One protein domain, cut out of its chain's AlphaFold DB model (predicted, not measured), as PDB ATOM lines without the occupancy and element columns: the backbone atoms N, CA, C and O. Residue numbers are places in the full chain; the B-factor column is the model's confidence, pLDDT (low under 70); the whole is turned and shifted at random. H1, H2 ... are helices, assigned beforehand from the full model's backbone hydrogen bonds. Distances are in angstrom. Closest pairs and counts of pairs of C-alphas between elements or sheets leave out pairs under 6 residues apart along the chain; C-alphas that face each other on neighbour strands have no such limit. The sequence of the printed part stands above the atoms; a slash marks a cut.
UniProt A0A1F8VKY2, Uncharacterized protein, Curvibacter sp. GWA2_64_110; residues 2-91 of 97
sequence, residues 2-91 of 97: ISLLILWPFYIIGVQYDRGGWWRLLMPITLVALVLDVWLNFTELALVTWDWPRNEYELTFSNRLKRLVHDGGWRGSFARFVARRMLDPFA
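What this domain is: This is residues 2 to 91 of the 97 residues of an uncharacterized protein of Curvibacter sp. GWA2_64_110 (UniProt A0A1F8VKY2). Look for long helices H2 and H5 on two sides of an elongated body, with H1 and H4 between them and short H3 following H2 at one end; H1 and H2 form a hairpin. You see 90 printed residues with five named helices, H1 to H5, no named strand: all helix, mostly crossed, compact, radius of gyration of the C-alphas 13.1 A, spans 39 by 24 by 23 A.

How they stand to each other: Start at H1, residues 2 to 14; it touches H2, residues 23 to 41, at a shallow tilt of 28 degrees, opposite ways, C-alphas of Gly 14 and Thr 30 closest at 5.4 A. H3, residues 44 to 49, is close to H2 but not clearly touching, C-alphas of Leu 40 and Ala 46 closest at 7.9 A. H4, residues 61 to 68, touches H2 at residues 37 to 41 of H2 alone, C-alphas of Asn 41 and Phe 61 closest at 5.0 A. H5, residues 74 to 87, touches H4, C-alphas of Leu 68 and Gly 76 closest at 5.1 A. H2 and H5 are apart. Every O i to N i+4 pair is within hydrogen-bond range in H3 and H5, against 7 of 9 in H1, 13 of 15 in H2 and 2 of 4 in H4.

Where its parts are: Find C-alpha 2 at (166.823, 189.401, 224.024); H1 runs 18.8 A, then H2 23.7 A with a kink of 39 degrees near residue 30, H3 8.6 A, H4 9.7 A, and H5 18.6 A to C-alpha 87 at (155.331, 190.796, 234.890).

The domain as a whole: The farthest C-alphas, of Leu 25 and Gly 72, are 40.4 A apart. The link from H3 to H4 is long; the printed part has no cut, and no printed residue is under 70 in pLDDT.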
ATOM      1  N   ILE A   2     166.347 190.713 223.538       81.94
ATOM      2  CA  ILE A   2     166.823 189.401 224.024       81.94
ATOM      3  C   ILE A   2     166.911 189.394 225.555       81.94
ATOM      4  O   ILE A   2     166.441 188.450 226.187       81.94
ATOM      5  N   SER A   3     167.371 190.498 226.156       83.31
ATOM      6  CA  SER A   3     167.357 190.695 227.613       83.31
ATOM      7  C   SER A   3     166.020 190.387 228.277       83.31
ATOM      8  O   SER A   3     165.986 189.735 229.313       83.31
ATOM      9  N   LEU A   4     164.901 190.827 227.691       83.25
ATOM     10  CA  LEU A   4     163.581 190.601 228.286       83.25
ATOM     11  C   LEU A   4     163.200 189.120 228.269       83.25
ATOM     12  O   LEU A   4     162.591 188.645 229.218       83.25
ATOM     13  N   LEU A   5     163.581 188.387 227.220       84.75
ATOM     14  CA  LEU A   5     163.340 186.945 227.129       84.75
ATOM     15  C   LEU A   5     164.198 186.156 228.123       84.75
ATOM     16  O   LEU A   5     163.761 185.113 228.595       84.75
ATOM     17  N   ILE A   6     165.386 186.665 228.462       83.69
ATOM     18  CA  ILE A   6     166.258 186.084 229.489       83.69
ATOM     19  C   ILE A   6     165.721 186.400 230.890       83.69
ATOM     20  O   ILE A   6     165.601 185.501 231.715       83.69
ATOM     21  N   LEU A   7     165.363 187.658 231.169       85.75
ATOM     22  CA  LEU A   7     164.928 188.094 232.503       85.75
ATOM     23  C   LEU A   7     163.524 187.604 232.875       85.75
ATOM     24  O   LEU A   7     163.242 187.391 234.051       85.75
ATOM     25  N   TRP A   8     162.644 187.393 231.900       85.56
ATOM     26  CA  TRP A   8     161.269 186.965 232.151       85.56
ATOM     27  C   TRP A   8     161.128 185.616 232.890       85.56
ATOM     28  O   TRP A   8     160.451 185.591 233.919       85.56
ATOM     29  N   PRO A   9     161.767 184.504 232.471       86.50
ATOM     30  CA  PRO A   9     161.709 183.255 233.234       86.50
ATOM     31  C   PRO A   9     162.352 183.393 234.619       86.50
ATOM     32  O   PRO A   9     161.854 182.826 235.592       86.50
ATOM     33  N   PHE A  10     163.414 184.192 234.738       86.50
ATOM     34  CA  PHE A  10     164.045 184.463 236.025       86.50
ATOM     35  C   PHE A  10     163.142 185.236 236.983       86.50
ATOM     36  O   PHE A  10     163.133 184.941 238.175       86.50
ATOM     37  N   TYR A  11     162.339 186.168 236.476       84.12
ATOM     38  CA  TYR A  11     161.329 186.852 237.273       84.12
ATOM     39  C   TYR A  11     160.308 185.865 237.858       84.12
ATOM     40  O   TYR A  11     160.022 185.908 239.052       84.12
ATOM     41  N   ILE A  12     159.820 184.915 237.053       84.81
ATOM     42  CA  ILE A  12     158.868 183.879 237.500       84.81
ATOM     43  C   ILE A  12     159.475 183.010 238.616       84.81
ATOM     44  O   ILE A  12     158.783 182.645 239.571       84.81
ATOM     45  N   ILE A  13     160.771 182.704 238.508       83.62
ATOM     46  CA  ILE A  13     161.541 181.978 239.528       83.62
ATOM     47  C   ILE A  13     161.706 182.832 240.794       83.62
ATOM     48  O   ILE A  13     161.455 182.344 241.895       83.62
ATOM     49  N   GLY A  14     162.070 184.108 240.652       81.06
ATOM     50  CA  GLY A  14     162.257 185.037 241.766       81.06
ATOM     51  C   GLY A  14     160.979 185.248 242.578       81.06
ATOM     52  O   GLY A  14     161.015 185.197 243.805       81.06
ATOM     53  N   VAL A  15     159.831 185.359 241.905       83.88
ATOM     54  CA  VAL A  15     158.503 185.492 242.527       83.88
ATOM     55  C   VAL A  15     158.152 184.323 243.463       83.88
ATOM     56  O   VAL A  15     157.316 184.471 244.356       83.88
ATOM     57  N   GLN A  16     158.795 183.155 243.330       81.44
ATOM     58  CA  GLN A  16     158.581 182.043 244.265       81.44
ATOM     59  C   GLN A  16     158.961 182.390 245.709       81.44
ATOM     60  O   GLN A  16     158.426 181.771 246.630       81.44
ATOM     61  N   TYR A  17     159.846 183.376 245.905       77.88
ATOM     62  CA  TYR A  17     160.157 183.941 247.217       77.88
ATOM     63  C   TYR A  17     158.899 184.475 247.913       77.88
ATOM     64  O   TYR A  17     158.580 184.043 249.018       77.88
ATOM     65  N   ASP A  18     158.126 185.312 247.221       78.62
ATOM     66  CA  ASP A  18     156.905 185.923 247.757       78.62
ATOM     67  C   ASP A  18     155.753 184.917 247.906       78.62
ATOM     68  O   ASP A  18     154.878 185.076 248.754       78.62
ATOM     69  N   ARG A  19     155.739 183.859 247.085       78.31
ATOM     70  CA  ARG A  19     154.707 182.807 247.127       78.31
ATOM     71  C   ARG A  19     154.952 181.744 248.204       78.31
ATOM     72  O   ARG A  19     154.131 180.843 248.348       78.31
ATOM     73  N   GLY A  20     156.073 181.805 248.929       78.56
ATOM     74  CA  GLY A  20     156.425 180.812 249.950       78.56
ATOM     75  C   GLY A  20     156.730 179.414 249.392       78.56
ATOM     76  O   GLY A  20     156.650 178.434 250.127       78.56
ATOM     77  N   GLY A  21     157.060 179.313 248.099       78.62
ATOM     78  CA  GLY A  21     157.354 178.049 247.422       78.62
ATOM     79  C   GLY A  21     158.757 177.513 247.731       78.62
ATOM     80  O   GLY A  21     159.326 177.728 248.800       78.62
ATOM     81  N   TRP A  22     159.375 176.853 246.749       82.88
ATOM     82  CA  TRP A  22     160.716 176.248 246.848       82.88
ATOM     83  C   TRP A  22     161.859 177.282 246.812       82.88
ATOM     84  O   TRP A  22     162.947 177.021 246.302       82.88
ATOM     85  N   TRP A  23     161.629 178.482 247.347       81.69
ATOM     86  CA  TRP A  23     162.503 179.642 247.178       81.69
ATOM     87  C   TRP A  23     163.929 179.403 247.683       81.69
ATOM     88  O   TRP A  23     164.872 179.917 247.092       81.69
ATOM     89  N   ARG A  24     164.112 178.584 248.729       85.00
ATOM     90  CA  ARG A  24     165.444 178.253 249.269       85.00
ATOM     91  C   ARG A  24     166.306 177.505 248.256       85.00
ATOM     92  O   ARG A  24     167.496 177.773 248.160       85.00
ATOM     93  N   LEU A  25     165.697 176.594 247.497       86.12
ATOM     94  CA  LEU A  25     166.369 175.831 246.446       86.12
ATOM     95  C   LEU A  25     166.639 176.705 245.216       86.12
ATOM     96  O   LEU A  25     167.663 176.563 244.559       86.12
ATOM     97  N   LEU A  26     165.728 177.633 244.930       86.44
ATOM     98  CA  LEU A  26     165.829 178.543 243.791       86.44
ATOM     99  C   LEU A  26     166.722 179.762 244.066       86.44
ATOM    100  O   LEU A  26     167.119 180.441 243.126       86.44
ATOM    101  N   MET A  27     167.088 180.023 245.324       85.50
ATOM    102  CA  MET A  27     167.862 181.197 245.735       85.50
ATOM    103  C   MET A  27     169.166 181.397 244.937       85.50
ATOM    104  O   MET A  27     169.386 182.523 244.490       85.50
ATOM    105  N   PRO A  28     170.003 180.370 244.667       89.31
ATOM    106  CA  PRO A  28     171.209 180.559 243.856       89.31
ATOM    107  C   PRO A  28     170.891 181.026 242.430       89.31
ATOM    108  O   PRO A  28     171.592 181.869 241.876       89.31
ATOM    109  N   ILE A  29     169.798 180.520 241.854       88.50
ATOM    110  CA  ILE A  29     169.332 180.901 240.517       88.50
ATOM    111  C   ILE A  29     168.831 182.348 240.538       88.50
ATOM    112  O   ILE A  29     169.189 183.136 239.666       88.50
ATOM    113  N   THR A  30     168.062 182.725 241.561       85.62
ATOM    114  CA  THR A  30     167.582 184.101 241.747       85.62
ATOM    115  C   THR A  30     168.734 185.088 241.960       85.62
ATOM    116  O   THR A  30     168.662 186.224 241.497       85.62
ATOM    117  N   LEU A  31     169.829 184.672 242.602       88.88
ATOM    118  CA  LEU A  31     171.016 185.514 242.752       88.88
ATOM    119  C   LEU A  31     171.701 185.776 241.401       88.88
ATOM    120  O   LEU A  31     172.044 186.916 241.097       88.88
ATOM    121  N   VAL A  32     171.847 184.746 240.561       90.62
ATOM    122  CA  VAL A  32     172.365 184.905 239.189       90.62
ATOM    123  C   VAL A  32     171.442 185.801 238.365       90.62
ATOM    124  O   VAL A  32     171.913 186.697 237.666       90.62
ATOM    125  N   ALA A  33     170.127 185.609 238.489       88.81
ATOM    126  CA  ALA A  33     169.135 186.461 237.850       88.81
ATOM    127  C   ALA A  33     169.282 187.932 238.243       88.81
ATOM    128  O   ALA A  33     169.202 188.796 237.377       88.81
ATOM    129  N   LEU A  34     169.527 188.218 239.525       89.00
ATOM    130  CA  LEU A  34     169.728 189.580 240.012       89.00
ATOM    131  C   LEU A  34     170.965 190.227 239.375       89.00
ATOM    132  O   LEU A  34     170.897 191.371 238.934       89.00
ATOM    133  N   VAL A  35     172.078 189.494 239.283       92.62
ATOM    134  CA  VAL A  35     173.302 189.989 238.629       92.62
ATOM    135  C   VAL A  35     173.053 190.276 237.147       92.62
ATOM    136  O   VAL A  35     173.473 191.317 236.642       92.62
ATOM    137  N   LEU A  36     172.334 189.384 236.459       92.00
ATOM    138  CA  LEU A  36     171.953 189.586 235.062       92.00
ATOM    139  C   LEU A  36     171.000 190.771 234.890       92.00
ATOM    140  O   LEU A  36     171.186 191.546 233.959       92.00
ATOM    141  N   ASP A  37     170.019 190.946 235.776       91.50
ATOM    142  CA  ASP A  37     169.098 192.088 235.753       91.50
ATOM    143  C   ASP A  37     169.883 193.399 235.849       91.50
ATOM    144  O   ASP A  37     169.740 194.268 234.991       91.50
ATOM    145  N   VAL A  38     170.813 193.499 236.804       92.69
ATOM    146  CA  VAL A  38     171.695 194.668 236.927       92.69
ATOM    147  C   VAL A  38     172.502 194.880 235.647       92.69
ATOM    148  O   VAL A  38     172.462 195.960 235.059       92.69
ATOM    149  N   TRP A  39     173.203 193.858 235.158       93.00
ATOM    150  CA  TRP A  39     174.049 194.001 233.973       93.00
ATOM    151  C   TRP A  39     173.259 194.420 232.722       93.00
ATOM    152  O   TRP A  39     173.666 195.336 232.003       93.00
ATOM    153  N   LEU A  40     172.100 193.807 232.477       92.00
ATOM    154  CA  LEU A  40     171.244 194.115 231.328       92.00
ATOM    155  C   LEU A  40     170.567 195.484 231.458       92.00
ATOM    156  O   LEU A  40     170.400 196.188 230.457       92.00
ATOM    157  N   ASN A  41     170.235 195.901 232.683       93.62
ATOM    158  CA  ASN A  41     169.701 197.225 232.982       93.62
ATOM    159  C   ASN A  41     170.682 198.341 232.582       93.62
ATOM    160  O   ASN A  41     170.254 199.326 231.979       93.62
ATOM    161  N   PHE A  42     171.984 198.162 232.829       92.56
ATOM    162  CA  PHE A  42     173.042 199.104 232.431       92.56
ATOM    163  C   PHE A  42     173.555 198.919 230.993       92.56
ATOM    164  O   PHE A  42     174.393 199.696 230.551       92.56
ATOM    165  N   THR A  43     173.088 197.919 230.245       92.38
ATOM    166  CA  THR A  43     173.556 197.666 228.873       92.38
ATOM    167  C   THR A  43     172.405 197.758 227.876       92.38
ATOM    168  O   THR A  43     171.991 198.856 227.501       92.38
ATOM    169  N   GLU A  44     171.855 196.624 227.444       92.19
ATOM    170  CA  GLU A  44     170.837 196.559 226.396       92.19
ATOM    171  C   GLU A  44     169.593 197.372 226.767       92.19
ATOM    172  O   GLU A  44     169.068 198.108 225.936       92.19
ATOM    173  N   LEU A  45     169.116 197.281 228.011       89.56
ATOM    174  CA  LEU A  45     167.874 197.943 228.403       89.56
ATOM    175  C   LEU A  45     168.052 199.454 228.514       89.56
ATOM    176  O   LEU A  45     167.114 200.174 228.189       89.56
ATOM    177  N   ALA A  46     169.210 199.957 228.951       91.06
ATOM    178  CA  ALA A  46     169.500 201.395 228.935       91.06
ATOM    179  C   ALA A  46     169.517 201.949 227.503       91.06
ATOM    180  O   ALA A  46     168.945 203.011 227.247       91.06
ATOM    181  N   LEU A  47     170.100 201.201 226.560       90.81
ATOM    182  CA  LEU A  47     170.119 201.559 225.139       90.81
ATOM    183  C   LEU A  47     168.717 201.515 224.522       90.81
ATOM    184  O   LEU A  47     168.304 202.467 223.864       90.81
ATOM    185  N   VAL A  48     167.959 200.445 224.783       88.69
ATOM    186  CA  VAL A  48     166.598 200.257 224.258       88.69
ATOM    187  C   VAL A  48     165.643 201.311 224.783       88.69
ATOM    188  O   VAL A  48     164.784 201.741 224.026       88.69
ATOM    189  N   THR A  49     165.753 201.736 226.043       89.00
ATOM    190  CA  THR A  49     164.922 202.832 226.558       89.00
ATOM    191  C   THR A  49     165.544 204.199 226.323       89.00
ATOM    192  O   THR A  49     164.885 205.190 226.600       89.00
ATOM    193  N   TRP A  50     166.777 204.290 225.814       90.69
ATOM    194  CA  TRP A  50     167.561 205.529 225.737       90.69
ATOM    195  C   TRP A  50     167.463 206.360 227.032       90.69
ATOM    196  O   TRP A  50     167.240 207.571 227.012       90.69
ATOM    197  N   ASP A  51     167.515 205.669 228.168       90.44
ATOM    198  CA  ASP A  51     167.394 206.229 229.514       90.44
ATOM    199  C   ASP A  51     168.206 205.335 230.444       90.44
ATOM    200  O   ASP A  51     167.939 204.137 230.571       90.44
ATOM    201  N   TRP A  52     169.238 205.927 231.032       91.06
ATOM    202  CA  TRP A  52     170.165 205.245 231.921       91.06
ATOM    203  C   TRP A  52     169.627 205.242 233.358       91.06
ATOM    204  O   TRP A  52     168.861 206.144 233.721       91.06
ATOM    205  N   PRO A  53     170.018 204.259 234.190       89.38
ATOM    206  CA  PRO A  53     169.727 204.287 235.620       89.38
ATOM    207  C   PRO A  53     170.261 205.580 236.237       89.38
ATOM    208  O   PRO A  53     171.425 205.926 236.036       89.38
ATOM    209  N   ARG A  54     169.409 206.320 236.951       86.00
ATOM    210  CA  ARG A  54     169.774 207.655 237.462       86.00
ATOM    211  C   ARG A  54     170.431 207.605 238.832       86.00
ATOM    212  O   ARG A  54     171.324 208.396 239.110       86.00
ATOM    213  N   ASN A  55     169.978 206.675 239.669       82.19
ATOM    214  CA  ASN A  55     170.328 206.607 241.082       82.19
ATOM    215  C   ASN A  55     170.674 205.164 241.480       82.19
ATOM    216  O   ASN A  55     170.255 204.208 240.827       82.19
ATOM    217  N   GLU A  56     171.330 205.011 242.628       80.19
ATOM    218  CA  GLU A  56     171.631 203.726 243.284       80.19
ATOM    219  C   GLU A  56     170.393 202.857 243.594       80.19
ATOM    220  O   GLU A  56     170.505 201.654 243.795       80.19
ATOM    221  N   TYR A  57     169.189 203.433 243.574       81.69
ATOM    222  CA  TYR A  57     167.935 202.691 243.734       81.69
ATOM    223  C   TYR A  57     167.456 202.016 242.435       81.69
ATOM    224  O   TYR A  57     166.603 201.131 242.477       81.69
ATOM    225  N   GLU A  58     168.013 202.386 241.276       88.94
ATOM    226  CA  GLU A  58     167.639 201.870 239.950       88.94
ATOM    227  C   GLU A  58     168.620 200.816 239.423       88.94
ATOM    228  O   GLU A  58     168.770 200.670 238.213       88.94
ATOM    229  N   LEU A  59     169.293 200.078 240.312       89.12
ATOM    230  CA  LEU A  59     170.266 199.053 239.915       89.12
ATOM    231  C   LEU A  59     169.642 197.953 239.053       89.12
ATOM    232  O   LEU A  59     170.269 197.502 238.100       89.12
ATOM    233  N   THR A  60     168.403 197.562 239.347       90.75
ATOM    234  CA  THR A  60     167.645 196.569 238.578       90.75
ATOM    235  C   THR A  60     166.679 197.233 237.608       90.75
ATOM    236  O   THR A  60     166.134 198.312 237.874       90.75
ATOM    237  N   PHE A  61     166.393 196.554 236.498       89.62
ATOM    238  CA  PHE A  61     165.397 197.024 235.544       89.62
ATOM    239  C   PHE A  61     164.008 197.088 236.175       89.62
ATOM    240  O   PHE A  61     163.260 198.029 235.922       89.62
ATOM    241  N   SER A  62     163.696 196.147 237.070       86.81
ATOM    242  CA  SER A  62     162.449 196.129 237.843       86.81
ATOM    243  C   SER A  62     162.245 197.417 238.657       86.81
ATOM    244  O   SER A  62     161.155 197.988 238.666       86.81
ATOM    245  N   ASN A  63     163.299 197.942 239.294       89.56
ATOM    246  CA  ASN A  63     163.212 199.222 239.998       89.56
ATOM    247  C   ASN A  63     163.101 200.401 239.031       89.56
ATOM    248  O   ASN A  63     162.297 201.304 239.259       89.56
ATOM    249  N   ARG A  64     163.852 200.381 237.926       90.62
ATOM    250  CA  ARG A  64     163.786 201.435 236.907       90.62
ATOM    251  C   ARG A  64     162.412 201.512 236.232       90.62
ATOM    252  O   ARG A  64     161.947 202.605 235.903       90.62
ATOM    253  N   LEU A  65     161.732 200.375 236.069       90.25
ATOM    254  CA  LEU A  65     160.370 200.306 235.542       90.25
ATOM    255  C   LEU A  65     159.403 201.170 236.358       90.25
ATOM    256  O   LEU A  65     158.600 201.861 235.738       90.25
ATOM    257  N   LYS A  66     159.535 201.235 237.693       90.12
ATOM    258  CA  LYS A  66     158.691 202.080 238.571       90.12
ATOM    259  C   LYS A  66     158.681 203.545 238.161       90.12
ATOM    260  O   LYS A  66     157.649 204.193 238.248       90.12
ATOM    261  N   ARG A  67     159.803 204.066 237.662       91.31
ATOM    262  CA  ARG A  67     159.863 205.423 237.106       91.31
ATOM    263  C   ARG A  67     159.396 205.457 235.656       91.31
ATOM    264  O   ARG A  67     158.592 206.312 235.292       91.31
ATOM    265  N   LEU A  68     159.905 204.550 234.819       90.50
ATOM    266  CA  LEU A  68     159.644 204.572 233.377       90.50
ATOM    267  C   LEU A  68     158.154 204.436 233.041       90.50
ATOM    268  O   LEU A  68     157.706 205.052 232.079       90.50
ATOM    269  N   VAL A  69     157.366 203.696 233.828       92.25
ATOM    270  CA  VAL A  69     155.916 203.545 233.589       92.25
ATOM    271  C   VAL A  69     155.142 204.865 233.633       92.25
ATOM    272  O   VAL A  69     154.074 204.948 233.020       92.25
ATOM    273  N   HIS A  70     155.674 205.890 234.303       91.38
ATOM    274  CA  HIS A  70     155.076 207.223 234.392       91.38
ATOM    275  C   HIS A  70     155.493 208.160 233.250       91.38
ATOM    276  O   HIS A  70     154.952 209.258 233.146       91.38
ATOM    277  N   ASP A  71     156.408 207.744 232.370       91.62
ATOM    278  CA  ASP A  71     156.792 208.543 231.206       91.62
ATOM    279  C   ASP A  71     155.646 208.587 230.169       91.62
ATOM    280  O   ASP A  71     154.981 207.581 229.880       91.62
ATOM    281  N   GLY A  72     155.398 209.772 229.607       90.81
ATOM    282  CA  GLY A  72     154.357 210.010 228.601       90.81
ATOM    283  C   GLY A  72     154.751 209.536 227.200       90.81
ATOM    284  O   GLY A  72     153.886 209.335 226.352       90.81
ATOM    285  N   GLY A  73     156.048 209.330 226.955       91.69
ATOM    286  CA  GLY A  73     156.569 208.918 225.654       91.69
ATOM    287  C   GLY A  73     156.473 207.416 225.357       91.69
ATOM    288  O   GLY A  73     155.934 206.604 226.116       91.69
ATOM    289  N   TRP A  74     157.086 207.024 224.238       91.06
ATOM    290  CA  TRP A  74     157.179 205.624 223.805       91.06
ATOM    291  C   TRP A  74     157.911 204.736 224.823       91.06
ATOM    292  O   TRP A  74     157.560 203.568 224.971       91.06
ATOM    293  N   ARG A  75     158.870 205.293 225.577       91.62
ATOM    294  CA  ARG A  75     159.596 204.596 226.653       91.62
ATOM    295  C   ARG A  75     158.651 204.138 227.751       91.62
ATOM    296  O   ARG A  75     158.699 202.983 228.164       91.62
ATOM    297  N   GLY A  76     157.750 205.022 228.172       91.38
ATOM    298  CA  GLY A  76     156.720 204.675 229.140       91.38
ATOM    299  C   GLY A  76     155.697 203.706 228.574       91.38
ATOM    300  O   GLY A  76     155.260 202.803 229.282       91.38
ATOM    301  N   SER A  77     155.370 203.802 227.281       91.88
ATOM    302  CA  SER A  77     154.540 202.790 226.614       91.88
ATOM    303  C   SER A  77     155.197 201.405 226.644       91.88
ATOM    304  O   SER A  77     154.542 200.421 226.983       91.88
ATOM    305  N   PHE A  78     156.498 201.328 226.360       91.00
ATOM    306  CA  PHE A  78     157.285 200.100 226.455       91.00
ATOM    307  C   PHE A  78     157.356 199.574 227.895       91.00
ATOM    308  O   PHE A  78     157.080 198.401 228.132       91.00
ATOM    309  N   ALA A  79     157.641 200.433 228.873       91.19
ATOM    310  CA  ALA A  79     157.688 200.049 230.281       91.19
ATOM    311  C   ALA A  79     156.338 199.519 230.783       91.19
ATOM    312  O   ALA A  79     156.288 198.479 231.436       91.19
ATOM    313  N   ARG A  80     155.228 200.177 230.420       91.50
ATOM    314  CA  ARG A  80     153.871 199.706 230.733       91.50
ATOM    315  C   ARG A  80     153.553 198.383 230.049       91.50
ATOM    316  O   ARG A  80     152.895 197.550 230.662       91.50
ATOM    317  N   PHE A  81     154.011 198.177 228.814       90.62
ATOM    318  CA  PHE A  81     153.872 196.891 228.132       90.62
ATOM    319  C   PHE A  81     154.609 195.786 228.893       90.62
ATOM    320  O   PHE A  81     154.003 194.763 229.200       90.62
ATOM    321  N   VAL A  82     155.877 196.000 229.254       89.00
ATOM    322  CA  VAL A  82     156.656 195.003 229.999       89.00
ATOM    323  C   VAL A  82     156.013 194.718 231.358       89.00
ATOM    324  O   VAL A  82     155.728 193.561 231.658       89.00
ATOM    325  N   ALA A  83     155.698 195.753 232.143       87.75
ATOM    326  CA  ALA A  83     155.071 195.593 233.453       87.75
ATOM    327  C   ALA A  83     153.736 194.836 233.352       87.75
ATOM    328  O   ALA A  83     153.597 193.754 233.913       87.75
ATOM    329  N   ARG A  84     152.790 195.333 232.545       87.06
ATOM    330  CA  ARG A  84     151.424 194.788 232.501       87.06
ATOM    331  C   ARG A  84     151.301 193.464 231.769       87.06
ATOM    332  O   ARG A  84     150.421 192.668 232.086       87.06
ATOM    333  N   ARG A  85     152.118 193.240 230.738       86.25
ATOM    334  CA  ARG A  85     151.975 192.058 229.881       86.25
ATOM    335  C   ARG A  85     152.908 190.928 230.271       86.25
ATOM    336  O   ARG A  85     152.522 189.776 230.100       86.25
ATOM    337  N   MET A  86     154.103 191.240 230.768       85.44
ATOM    338  CA  MET A  86     155.104 190.224 231.089       85.44
ATOM    339  C   MET A  86     155.201 189.934 232.584       85.44
ATOM    340  O   MET A  86     155.437 188.782 232.931       85.44
ATOM    341  N   LEU A  87     155.024 190.932 233.457       86.19
ATOM    342  CA  LEU A  87     155.331 190.796 234.890       86.19
ATOM    343  C   LEU A  87     154.066 190.655 235.754       86.19
ATOM    344  O   LEU A  87     153.950 189.683 236.499       86.19
ATOM    345  N   ASP A  88     153.077 191.539 235.593       85.25
ATOM    346  CA  ASP A  88     151.817 191.542 236.358       85.25
ATOM    347  C   ASP A  88     151.078 190.187 236.382       85.25
ATOM    348  O   ASP A  88     150.615 189.807 237.457       85.25
ATOM    349  N   PRO A  89     150.996 189.404 235.282       83.06
ATOM    350  CA  PRO A  89     150.320 188.101 235.310       83.06
ATOM    351  C   PRO A  89     150.969 187.079 236.252       83.06
ATOM    352  O   PRO A  89     150.330 186.105 236.648       83.06
ATOM    353  N   PHE A  90     152.244 187.275 236.587       81.44
ATOM    354  CA  PHE A  90     153.007 186.371 237.440       81.44
ATOM    355  C   PHE A  90     153.233 186.950 238.837       81.44
ATOM    356  O   PHE A  90     153.464 186.173 239.765       81.44
ATOM    357  N   ALA A  91     153.089 188.264 239.026       79.94
ATOM    358  CA  ALA A  91     153.154 188.904 240.333       79.94
ATOM    359  C   ALA A  91     152.114 188.294 241.305       79.94
ATOM    360  O   ALA A  91     150.947 188.154 240.935       79.94
TER     361      ALA A  91